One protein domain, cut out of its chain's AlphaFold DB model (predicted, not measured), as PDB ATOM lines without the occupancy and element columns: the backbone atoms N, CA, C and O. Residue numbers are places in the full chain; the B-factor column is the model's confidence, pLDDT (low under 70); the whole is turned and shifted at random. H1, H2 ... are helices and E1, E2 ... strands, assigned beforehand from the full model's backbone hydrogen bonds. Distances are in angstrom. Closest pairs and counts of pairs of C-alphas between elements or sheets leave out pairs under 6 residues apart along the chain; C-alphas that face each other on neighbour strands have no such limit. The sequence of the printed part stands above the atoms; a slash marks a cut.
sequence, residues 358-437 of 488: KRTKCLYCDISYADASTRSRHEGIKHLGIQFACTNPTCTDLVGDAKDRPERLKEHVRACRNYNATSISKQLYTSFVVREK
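What this domain is: This is residues 358 to 437 of the 488 residues of the protein "C2H2-type domain-containing protein" of Ascobolus immersus RN42 (UniProt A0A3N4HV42). A small two-stranded ribbon, E1 beside E2, has the longer helix H2 running alongside E1, while helix H1 and the folded-back loop of residues 358 to 371 make the other end of a flat, loop-rich domain. The printed part has 80 residues, with two named helices and two named strands in the order H1, E1, H2, E2. The sheet's order is E1, E2, antiparallel, and the class is mixed, helices and strands, though under half of the residues are in named elements. The whole is compact, with a radius of gyration of the C-alphas of 12.7 A and spans of 37 by 34 by 18 A.

Where its parts are: Find C-alpha 386 at (108.333, -10.341, 5.755); from there E1 runs through residues 386 to 390, 13.1 A. E2, residues 429 to 433, 13.2 A, ends at C-alpha 433 at (111.760, -12.375, 7.540). H2 takes residues 405 to 417, 17.9 A. H1, residues 372 to 382, begins at C-alpha 372 at (93.511, 1.585, 9.846) and is 15.2 A long.

How they stand to each other: Look first at E1 and E2, antiparallel at 153 degrees: N 387 and O 432 are 2.9 A apart and N 430 and O 389 are 2.8 A apart, within hydrogen-bond range. Residues 388 to 389 of E1 also pair, antiparallel, with residues 398 to 399. The closest C-alphas of E1 and H2 are those of Cys 390 and Val 413, 6.8 A apart. H1 and H2 are near each other, with 5 pairs of C-alphas within 10 A. H1 and E2 are apart. In H1 and H2 every O i to N i+4 pair is within hydrogen-bond range.

The domain as a whole: The two farthest C-alphas, those of Ala 370 and Thr 394, are 37.9 A apart. The printed part has no cut. The links E1 to H2 and H2 to E2 are long; H1 to E1 is tight. Look for pLDDT under 70 at residues 401 to 404 and 435 to 437.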
ATOM      1  N   LYS A 358      87.119   1.520  17.314       83.38
ATOM      2  CA  LYS A 358      87.583   0.145  17.127       83.38
ATOM      3  C   LYS A 358      89.074   0.158  16.764       83.38
ATOM      4  O   LYS A 358      89.427   0.314  15.598       83.38
ATOM      5  N   ARG A 359      89.947  -0.001  17.765       88.94
ATOM      6  CA  ARG A 359      91.398  -0.098  17.553       88.94
ATOM      7  C   ARG A 359      91.705  -1.247  16.599       88.94
ATOM      8  O   ARG A 359      91.168  -2.348  16.741       88.94
ATOM      9  N   THR A 360      92.590  -1.002  15.641       92.19
ATOM     10  CA  THR A 360      93.039  -2.030  14.699       92.19
ATOM     11  C   THR A 360      94.416  -2.527  15.118       92.19
ATOM     12  O   THR A 360      95.343  -1.743  15.293       92.19
ATOM     13  N   LYS A 361      94.561  -3.836  15.337       92.81
ATOM     14  CA  LYS A 361      95.862  -4.438  15.659       92.81
ATOM     15  C   LYS A 361      96.666  -4.653  14.380       92.81
ATOM     16  O   LYS A 361      96.085  -5.081  13.381       92.81
ATOM     17  N   CYS A 362      97.967  -4.370  14.425       92.62
ATOM     18  CA  CYS A 362      98.923  -4.820  13.415       92.62
ATOM     19  C   CYS A 362      98.866  -6.343  13.330       92.62
ATOM     20  O   CYS A 362      98.868  -7.031  14.355       92.62
ATOM     21  N   LEU A 363      98.816  -6.867  12.108       85.69
ATOM     22  CA  LEU A 363      98.768  -8.309  11.874       85.69
ATOM     23  C   LEU A 363     100.040  -9.022  12.356       85.69
ATOM     24  O   LEU A 363      99.991 -10.213  12.664       85.69
ATOM     25  N   TYR A 364     101.152  -8.288  12.453       87.56
ATOM     26  CA  TYR A 364     102.486  -8.847  12.647       87.56
ATOM     27  C   TYR A 364     103.035  -8.695  14.069       87.56
ATOM     28  O   TYR A 364     103.650  -9.634  14.561       87.56
ATOM     29  N   CYS A 365     102.805  -7.572  14.756       90.12
ATOM     30  CA  CYS A 365     103.439  -7.308  16.060       90.12
ATOM     31  C   CYS A 365     102.475  -6.931  17.199       90.12
ATOM     32  O   CYS A 365     102.907  -6.332  18.177       90.12
ATOM     33  N   ASP A 366     101.180  -7.248  17.088       90.19
ATOM     34  CA  ASP A 366     100.126  -7.039  18.110       90.19
ATOM     35  C   ASP A 366      99.945  -5.596  18.635       90.19
ATOM     36  O   ASP A 366      99.057  -5.333  19.455       90.19
ATOM     37  N   ILE A 367     100.699  -4.630  18.100       92.81
ATOM     38  CA  ILE A 367     100.543  -3.205  18.392       92.81
ATOM     39  C   ILE A 367      99.167  -2.751  17.903       92.81
ATOM     40  O   ILE A 367      98.753  -3.045  16.781       92.81
ATOM     41  N   SER A 368      98.445  -2.041  18.767       94.81
ATOM     42  CA  SER A 368      97.110  -1.519  18.479       94.81
ATOM     43  C   SER A 368      97.190  -0.070  18.010       94.81
ATOM     44  O   SER A 368      97.784   0.766  18.683       94.81
ATOM     45  N   TYR A 369      96.542   0.226  16.890       93.94
ATOM     46  CA  TYR A 369      96.473   1.547  16.275       93.94
ATOM     47  C   TYR A 369      95.067   2.125  16.401       93.94
ATOM     48  O   TYR A 369      94.077   1.386  16.400       93.94
ATOM     49  N   ALA A 370      94.988   3.452  16.505       91.56
ATOM     50  CA  ALA A 370      93.719   4.169  16.585       91.56
ATOM     51  C   ALA A 370      92.913   4.070  15.277       91.56
ATOM     52  O   ALA A 370      91.689   4.014  15.317       91.56
ATOM     53  N   ASP A 371      93.594   3.982  14.135       92.12
ATOM     54  CA  ASP A 371      92.997   3.978  12.802       92.12
ATOM     55  C   ASP A 371      93.695   2.973  11.865       92.12
ATOM     56  O   ASP A 371      94.823   2.530  12.094       92.12
ATOM     57  N   ALA A 372      93.005   2.580  10.792       89.00
ATOM     58  CA  ALA A 372      93.511   1.585   9.846       89.00
ATOM     59  C   ALA A 372      94.676   2.106   8.984       89.00
ATOM     60  O   ALA A 372      95.484   1.299   8.513       89.00
ATOM     61  N   SER A 373      94.774   3.427   8.782       90.06
ATOM     62  CA  SER A 373      95.808   4.033   7.939       90.06
ATOM     63  C   SER A 373      97.170   4.021   8.636       90.06
ATOM     64  O   SER A 373      98.161   3.599   8.037       90.06
ATOM     65  N   THR A 374      97.219   4.350   9.934       92.88
ATOM     66  CA  THR A 374      98.452   4.259  10.730       92.88
ATOM     67  C   THR A 374      98.919   2.820  10.894       92.88
ATOM     68  O   THR A 374     100.116   2.559  10.760       92.88
ATOM     69  N   ARG A 375      97.992   1.868  11.078       94.12
ATOM     70  CA  ARG A 375      98.311   0.435  11.040       94.12
ATOM     71  C   ARG A 375      98.945   0.036   9.707       94.12
ATOM     72  O   ARG A 375     100.004  -0.578   9.710       94.12
ATOM     73  N   SER A 376      98.324   0.389   8.580       86.50
ATOM     74  CA  SER A 376      98.830   0.033   7.244       86.50
ATOM     75  C   SER A 376     100.212   0.640   6.977       86.50
ATOM     76  O   SER A 376     101.115  -0.050   6.508       86.50
ATOM     77  N   ARG A 377     100.430   1.903   7.368       89.62
ATOM     78  CA  ARG A 377     101.747   2.552   7.286       89.62
ATOM     79  C   ARG A 377     102.787   1.842   8.152       89.62
ATOM     80  O   ARG A 377     103.920   1.651   7.717       89.62
ATOM     81  N   HIS A 378     102.421   1.445   9.368       92.56
ATOM     82  CA  HIS A 378     103.301   0.674  10.234       92.56
ATOM     83  C   HIS A 378     103.658  -0.688   9.618       92.56
ATOM     84  O   HIS A 378     104.834  -1.042   9.592       92.56
ATOM     85  N   GLU A 379     102.677  -1.410   9.072       88.69
ATOM     86  CA  GLU A 379     102.878  -2.685   8.376       88.69
ATOM     87  C   GLU A 379     103.816  -2.534   7.171       88.69
ATOM     88  O   GLU A 379     104.757  -3.313   7.026       88.69
ATOM     89  N   GLY A 380     103.643  -1.482   6.368       86.00
ATOM     90  CA  GLY A 380     104.512  -1.200   5.226       86.00
ATOM     91  C   GLY A 380     105.959  -0.859   5.608       86.00
ATOM     92  O   GLY A 380     106.876  -1.247   4.894       86.00
ATOM     93  N   ILE A 381     106.180  -0.161   6.728       85.38
ATOM     94  CA  ILE A 381     107.519   0.307   7.134       85.38
ATOM     95  C   ILE A 381     108.252  -0.724   7.999       85.38
ATOM     96  O   ILE A 381     109.422  -1.013   7.768       85.38
ATOM     97  N   LYS A 382     107.601  -1.248   9.042       87.38
ATOM     98  CA  LYS A 382     108.247  -2.116  10.043       87.38
ATOM     99  C   LYS A 382     108.293  -3.579   9.633       87.38
ATOM    100  O   LYS A 382     109.113  -4.321  10.163       87.38
ATOM    101  N   HIS A 383     107.438  -3.976   8.699       87.81
ATOM    102  CA  HIS A 383     107.324  -5.356   8.239       87.81
ATOM    103  C   HIS A 383     107.643  -5.496   6.745       87.81
ATOM    104  O   HIS A 383     107.273  -6.488   6.102       87.81
ATOM    105  N   LEU A 384     108.385  -4.530   6.194       85.25
ATOM    106  CA  LEU A 384     108.988  -4.651   4.872       85.25
ATOM    107  C   LEU A 384     109.883  -5.905   4.836       85.25
ATOM    108  O   LEU A 384     110.594  -6.196   5.795       85.25
ATOM    109  N   GLY A 385     109.776  -6.710   3.775       83.94
ATOM    110  CA  GLY A 385     110.549  -7.954   3.628       83.94
ATOM    111  C   GLY A 385     109.974  -9.217   4.296       83.94
ATOM    112  O   GLY A 385     110.444 -10.315   4.015       83.94
ATOM    113  N   ILE A 386     108.914  -9.135   5.114       87.12
ATOM    114  CA  ILE A 386     108.333 -10.341   5.755       87.12
ATOM    115  C   ILE A 386     107.527 -11.203   4.776       87.12
ATOM    116  O   ILE A 386     106.362 -10.924   4.532       87.12
ATOM    117  N   GLN A 387     108.081 -12.275   4.230       87.12
ATOM    118  CA  GLN A 387     107.304 -13.160   3.363       87.12
ATOM    119  C   GLN A 387     106.383 -14.076   4.173       87.12
ATOM    120  O   GLN A 387     106.702 -14.493   5.289       87.12
ATOM    121  N   PHE A 388     105.220 -14.376   3.597       86.88
ATOM    122  CA  PHE A 388     104.259 -15.316   4.159       86.88
ATOM    123  C   PHE A 388     104.226 -16.562   3.294       86.88
ATOM    124  O   PHE A 388     103.932 -16.470   2.103       86.88
ATOM    125  N   ALA A 389     104.489 -17.711   3.907       89.94
ATOM    126  CA  ALA A 389     104.174 -19.005   3.324       89.94
ATOM    127  C   ALA A 389     102.838 -19.493   3.883       89.94
ATOM    128  O   ALA A 389     102.552 -19.369   5.080       89.94
ATOM    129  N   CYS A 390     102.015 -20.073   3.018       91.69
ATOM    130  CA  CYS A 390     100.841 -20.808   3.461       91.69
ATOM    131  C   CYS A 390     101.273 -22.034   4.277       91.69
ATOM    132  O   CYS A 390     102.237 -22.705   3.926       91.69
ATOM    133  N   THR A 391     100.547 -22.377   5.346       90.50
ATOM    134  CA  THR A 391     100.825 -23.621   6.092       90.50
ATOM    135  C   THR A 391     100.317 -24.879   5.386       90.50
ATOM    136  O   THR A 391     100.467 -25.977   5.917       90.50
ATOM    137  N   ASN A 392      99.675 -24.753   4.221       90.19
ATOM    138  CA  ASN A 392      99.305 -25.911   3.417       90.19
ATOM    139  C   ASN A 392     100.576 -26.518   2.785       90.19
ATOM    140  O   ASN A 392     101.228 -25.822   2.010       90.19
ATOM    141  N   PRO A 393     100.931 -27.786   3.069       85.00
ATOM    142  CA  PRO A 393     102.174 -28.396   2.585       85.00
ATOM    143  C   PRO A 393     102.269 -28.508   1.059       85.00
ATOM    144  O   PRO A 393     103.366 -28.655   0.534       85.00
ATOM    145  N   THR A 394     101.146 -28.450   0.339       90.88
ATOM    146  CA  THR A 394     101.143 -28.464  -1.133       90.88
ATOM    147  C   THR A 394     101.269 -27.072  -1.742       90.88
ATOM    148  O   THR A 394     101.342 -26.944  -2.962       90.88
ATOM    149  N   CYS A 395     101.275 -26.026  -0.917       90.75
ATOM    150  CA  CYS A 395     101.321 -24.654  -1.375       90.75
ATOM    151  C   CYS A 395     102.746 -24.108  -1.345       90.75
ATOM    152  O   CYS A 395     103.340 -23.943  -0.282       90.75
ATOM    153  N   THR A 396     103.275 -23.801  -2.526       88.94
ATOM    154  CA  THR A 396     104.607 -23.210  -2.709       88.94
ATOM    155  C   THR A 396     104.577 -21.692  -2.853       88.94
ATOM    156  O   THR A 396     105.632 -21.074  -2.985       88.94
ATOM    157  N   ASP A 397     103.393 -21.080  -2.855       87.31
ATOM    158  CA  ASP A 397     103.266 -19.645  -3.064       87.31
ATOM    159  C   ASP A 397     103.781 -18.871  -1.851       87.31
ATOM    160  O   ASP A 397     103.383 -19.095  -0.702       87.31
ATOM    161  N   LEU A 398     104.642 -17.903  -2.142       86.50
ATOM    162  CA  LEU A 398     105.138 -16.935  -1.181       86.50
ATOM    163  C   LEU A 398     104.464 -15.596  -1.462       86.50
ATOM    164  O   LEU A 398     104.624 -15.013  -2.533       86.50
ATOM    165  N   VAL A 399     103.711 -15.082  -0.490       85.62
ATOM    166  CA  VAL A 399     103.058 -13.773  -0.611       85.62
ATOM    167  C   VAL A 399     104.003 -12.712  -0.059       85.62
ATOM    168  O   VAL A 399     104.181 -12.567   1.155       85.62
ATOM    169  N   GLY A 400     104.636 -11.967  -0.962       76.75
ATOM    170  CA  GLY A 400     105.718 -11.054  -0.621       76.75
ATOM    171  C   GLY A 400     105.631  -9.699  -1.306       76.75
ATOM    172  O   GLY A 400     106.561  -9.378  -2.013       76.75
ATOM    173  N   ASP A 401     104.591  -8.891  -1.065       67.25
ATOM    174  CA  ASP A 401     104.578  -7.478  -1.496       67.25
ATOM    175  C   ASP A 401     103.846  -6.574  -0.499       67.25
ATOM    176  O   ASP A 401     102.785  -6.926   0.006       67.25
ATOM    177  N   ALA A 402     104.419  -5.403  -0.209       57.44
ATOM    178  CA  ALA A 402     104.084  -4.582   0.958       57.44
ATOM    179  C   ALA A 402     102.732  -3.849   0.895       57.44
ATOM    180  O   ALA A 402     102.158  -3.566   1.944       57.44
ATOM    181  N   LYS A 403     102.226  -3.520  -0.301       59.47
ATOM    182  CA  LYS A 403     101.087  -2.592  -0.435       59.47
ATOM    183  C   LYS A 403      99.719  -3.280  -0.341       59.47
ATOM    184  O   LYS A 403      98.834  -2.756   0.324       59.47
ATOM    185  N   ASP A 404      99.603  -4.499  -0.876       68.50
ATOM    186  CA  ASP A 404      98.348  -5.279  -0.912       68.50
ATOM    187  C   ASP A 404      98.428  -6.585  -0.100       68.50
ATOM    188  O   ASP A 404      97.619  -7.504  -0.254       68.50
ATOM    189  N   ARG A 405      99.435  -6.690   0.773       75.06
ATOM    190  CA  ARG A 405      99.825  -7.927   1.459       75.06
ATOM    191  C   ARG A 405      98.718  -8.637   2.231       75.06
ATOM    192  O   ARG A 405      98.576  -9.844   2.036       75.06
ATOM    193  N   PRO A 406      97.954  -7.966   3.116       74.19
ATOM    194  CA  PRO A 406      96.970  -8.672   3.923       74.19
ATOM    195  C   PRO A 406      95.833  -9.216   3.063       74.19
ATOM    196  O   PRO A 406      95.339 -10.310   3.336       74.19
ATOM    197  N   GLU A 407      95.469  -8.507   1.993       82.38
ATOM    198  CA  GLU A 407      94.302  -8.880   1.198       82.38
ATOM    199  C   GLU A 407      94.666  -9.949   0.173       82.38
ATOM    200  O   GLU A 407      93.924 -10.919   0.027       82.38
ATOM    201  N   ARG A 408      95.881  -9.884  -0.388       85.75
ATOM    202  CA  ARG A 408      96.475 -10.987  -1.153       85.75
ATOM    203  C   ARG A 408      96.678 -12.242  -0.313       85.75
ATOM    204  O   ARG A 408      96.394 -13.333  -0.787       85.75
ATOM    205  N   LEU A 409      97.121 -12.115   0.940       84.88
ATOM    206  CA  LEU A 409      97.237 -13.266   1.839       84.88
ATOM    207  C   LEU A 409      95.856 -13.861   2.159       84.88
ATOM    208  O   LEU A 409      95.716 -15.081   2.198       84.88
ATOM    209  N   LYS A 410      94.821 -13.024   2.338       85.25
ATOM    210  CA  LYS A 410      93.425 -13.476   2.517       85.25
ATOM    211  C   LYS A 410      92.938 -14.246   1.309       85.25
ATOM    212  O   LYS A 410      92.396 -15.335   1.468       85.25
ATOM    213  N   GLU A 411      93.123 -13.683   0.127       89.12
ATOM    214  CA  GLU A 411      92.711 -14.297  -1.128       89.12
ATOM    215  C   GLU A 411      93.464 -15.604  -1.381       89.12
ATOM    216  O   GLU A 411      92.836 -16.627  -1.647       89.12
ATOM    217  N   HIS A 412      94.778 -15.608  -1.157       90.44
ATOM    218  CA  HIS A 412      95.610 -16.796  -1.268       90.44
ATOM    219  C   HIS A 412      95.157 -17.905  -0.308       90.44
ATOM    220  O   HIS A 412      94.932 -19.030  -0.738       90.44
ATOM    221  N   VAL A 413      94.964 -17.614   0.983       87.56
ATOM    222  CA  VAL A 413      94.535 -18.638   1.954       87.56
ATOM    223  C   VAL A 413      93.130 -19.164   1.632       87.56
ATOM    224  O   VAL A 413      92.883 -20.364   1.785       87.56
ATOM    225  N   ARG A 414      92.222 -18.305   1.146       88.25
ATOM    226  CA  ARG A 414      90.888 -18.723   0.678       88.25
ATOM    227  C   ARG A 414      90.991 -19.678  -0.505       88.25
ATOM    228  O   ARG A 414      90.390 -20.749  -0.450       88.25
ATOM    229  N   ALA A 415      91.779 -19.319  -1.518       90.06
ATOM    230  CA  ALA A 415      91.995 -20.133  -2.709       90.06
ATOM    231  C   ALA A 415      92.707 -21.455  -2.380       90.06
ATOM    232  O   ALA A 415      92.303 -22.518  -2.835       90.06
ATOM    233  N   CYS A 416      93.729 -21.407  -1.526       91.25
ATOM    234  CA  CYS A 416      94.581 -22.547  -1.205       91.25
ATOM    235  C   CYS A 416      93.878 -23.622  -0.357       91.25
ATOM    236  O   CYS A 416      94.192 -24.806  -0.474       91.25
ATOM    237  N   ARG A 417      92.935 -23.238   0.516       85.81
ATOM    238  CA  ARG A 417      92.225 -24.179   1.405       85.81
ATOM    239  C   ARG A 417      90.749 -24.396   1.059       85.81
ATOM    240  O   ARG A 417      90.078 -25.100   1.811       85.81
ATOM    241  N   ASN A 418      90.222 -23.788  -0.010       85.88
ATOM    242  CA  ASN A 418      88.770 -23.670  -0.238       85.88
ATOM    243  C   ASN A 418      88.031 -23.176   1.024       85.88
ATOM    244  O   ASN A 418      86.948 -23.648   1.372       85.88
ATOM    245  N   TYR A 419      88.658 -22.262   1.766       77.44
ATOM    246  CA  TYR A 419      88.218 -21.886   3.107       77.44
ATOM    247  C   TYR A 419      87.563 -20.505   3.086       77.44
ATOM    248  O   TYR A 419      88.247 -19.488   3.036       77.44
ATOM    249  N   ASN A 420      86.230 -20.455   3.155       71.44
ATOM    250  CA  ASN A 420      85.446 -19.212   3.117       71.44
ATOM    251  C   ASN A 420      85.367 -18.508   4.486       71.44
ATOM    252  O   ASN A 420      84.284 -18.316   5.034       71.44
ATOM    253  N   ALA A 421      86.506 -18.099   5.050       72.00
ATOM    254  CA  ALA A 421      86.518 -17.280   6.265       72.00
ATOM    255  C   ALA A 421      86.670 -15.776   5.979       72.00
ATOM    256  O   ALA A 421      87.416 -15.330   5.096       72.00
ATOM    257  N   THR A 422      85.960 -14.970   6.772       72.62
ATOM    258  CA  THR A 422      86.032 -13.500   6.766       72.62
ATOM    259  C   THR A 422      87.306 -12.973   7.433       72.62
ATOM    260  O   THR A 422      87.742 -11.865   7.121       72.62
ATOM    261  N   SER A 423      87.955 -13.778   8.277       75.81
ATOM    262  CA  SER A 423      89.253 -13.502   8.895       75.81
ATOM    263  C   SER A 423      90.213 -14.678   8.700       75.81
ATOM    264  O   SER A 423      89.806 -15.838   8.712       75.81
ATOM    265  N   ILE A 424      91.505 -14.390   8.514       71.69
ATOM    266  CA  ILE A 424      92.542 -15.429   8.517       71.69
ATOM    267  C   ILE A 424      93.048 -15.597   9.945       71.69
ATOM    268  O   ILE A 424      93.515 -14.632  10.553       71.69
ATOM    269  N   SER A 425      93.012 -16.821  10.465       84.25
ATOM    270  CA  SER A 425      93.756 -17.158  11.680       84.25
ATOM    271  C   SER A 425      95.263 -17.111  11.403       84.25
ATOM    272  O   SER A 425      95.711 -17.616  10.373       84.25
ATOM    273  N   LYS A 426      96.058 -16.581  12.347       80.88
ATOM    274  CA  LYS A 426      97.536 -16.613  12.291       80.88
ATOM    275  C   LYS A 426      98.098 -18.036  12.111       80.88
ATOM    276  O   LYS A 426      99.221 -18.190  11.671       80.88
ATOM    277  N   GLN A 427      97.316 -19.078  12.403       85.44
ATOM    278  CA  GLN A 427      97.703 -20.485  12.233       85.44
ATOM    279  C   GLN A 427      97.712 -20.961  10.763       85.44
ATOM    280  O   GLN A 427      98.197 -22.052  10.460       85.44
ATOM    281  N   LEU A 428      97.138 -20.185   9.837       86.75
ATOM    282  CA  LEU A 428      97.013 -20.568   8.423       86.75
ATOM    283  C   LEU A 428      98.213 -20.135   7.568       86.75
ATOM    284  O   LEU A 428      98.290 -20.490   6.392       86.75
ATOM    285  N   TYR A 429      99.144 -19.385   8.150       87.88
ATOM    286  CA  TYR A 429     100.352 -18.923   7.483       87.88
ATOM    287  C   TYR A 429     101.530 -18.921   8.452       87.88
ATOM    288  O   TYR A 429     101.362 -18.763   9.657       87.88
ATOM    289  N   THR A 430     102.729 -19.084   7.910       87.00
ATOM    290  CA  THR A 430     103.976 -18.845   8.629       87.00
ATOM    291  C   THR A 430     104.655 -17.630   8.020       87.00
ATOM    292  O   THR A 430     104.702 -17.472   6.798       87.00
ATOM    293  N   SER A 431     105.119 -16.725   8.874       84.88
ATOM    294  CA  SER A 431     105.866 -15.545   8.457       84.88
ATOM    295  C   SER A 431     107.346 -15.796   8.660       84.88
ATOM    296  O   SER A 431     107.752 -16.180   9.756       84.88
ATOM    297  N   PHE A 432     108.156 -15.500   7.657       83.00
ATOM    298  CA  PHE A 432     109.601 -15.477   7.803       83.00
ATOM    299  C   PHE A 432     110.134 -14.158   7.262       83.00
ATOM    300  O   PHE A 432     109.638 -13.597   6.285       83.00
ATOM    301  N   VAL A 433     111.121 -13.613   7.961       77.56
ATOM    302  CA  VAL A 433     111.760 -12.375   7.540       77.56
ATOM    303  C   VAL A 433     112.764 -12.743   6.464       77.56
ATOM    304  O   VAL A 433     113.831 -13.268   6.769       77.56
ATOM    305  N   VAL A 434     112.438 -12.456   5.207       71.31
ATOM    306  CA  VAL A 434     113.472 -12.406   4.181       71.31
ATOM    307  C   VAL A 434     114.097 -11.035   4.329       71.31
ATOM    308  O   VAL A 434     113.526 -10.035   3.892       71.31
ATOM    309  N   ARG A 435     115.240 -10.962   5.026       54.53
ATOM    310  CA  ARG A 435     116.071  -9.758   4.940       54.53
ATOM    311  C   ARG A 435     116.314  -9.523   3.453       54.53
ATOM    312  O   ARG A 435     116.715 -10.453   2.753       54.53
ATOM    313  N   GLU A 436     115.951  -8.332   2.977       55.34
ATOM    314  CA  GLU A 436     116.102  -7.948   1.577       55.34
ATOM    315  C   GLU A 436     117.466  -8.393   1.064       55.34
ATOM    316  O   GLU A 436     118.466  -8.181   1.747       55.34
ATOM    317  N   LYS A 437     117.437  -9.054  -0.103       46.78
ATOM    318  CA  LYS A 437     118.569  -9.446  -0.948       46.78
ATOM    319  C   LYS A 437     119.901  -9.378  -0.203       46.78
ATOM    320  O   LYS A 437     120.584  -8.357  -0.264       46.78
TER     321      LYS A 437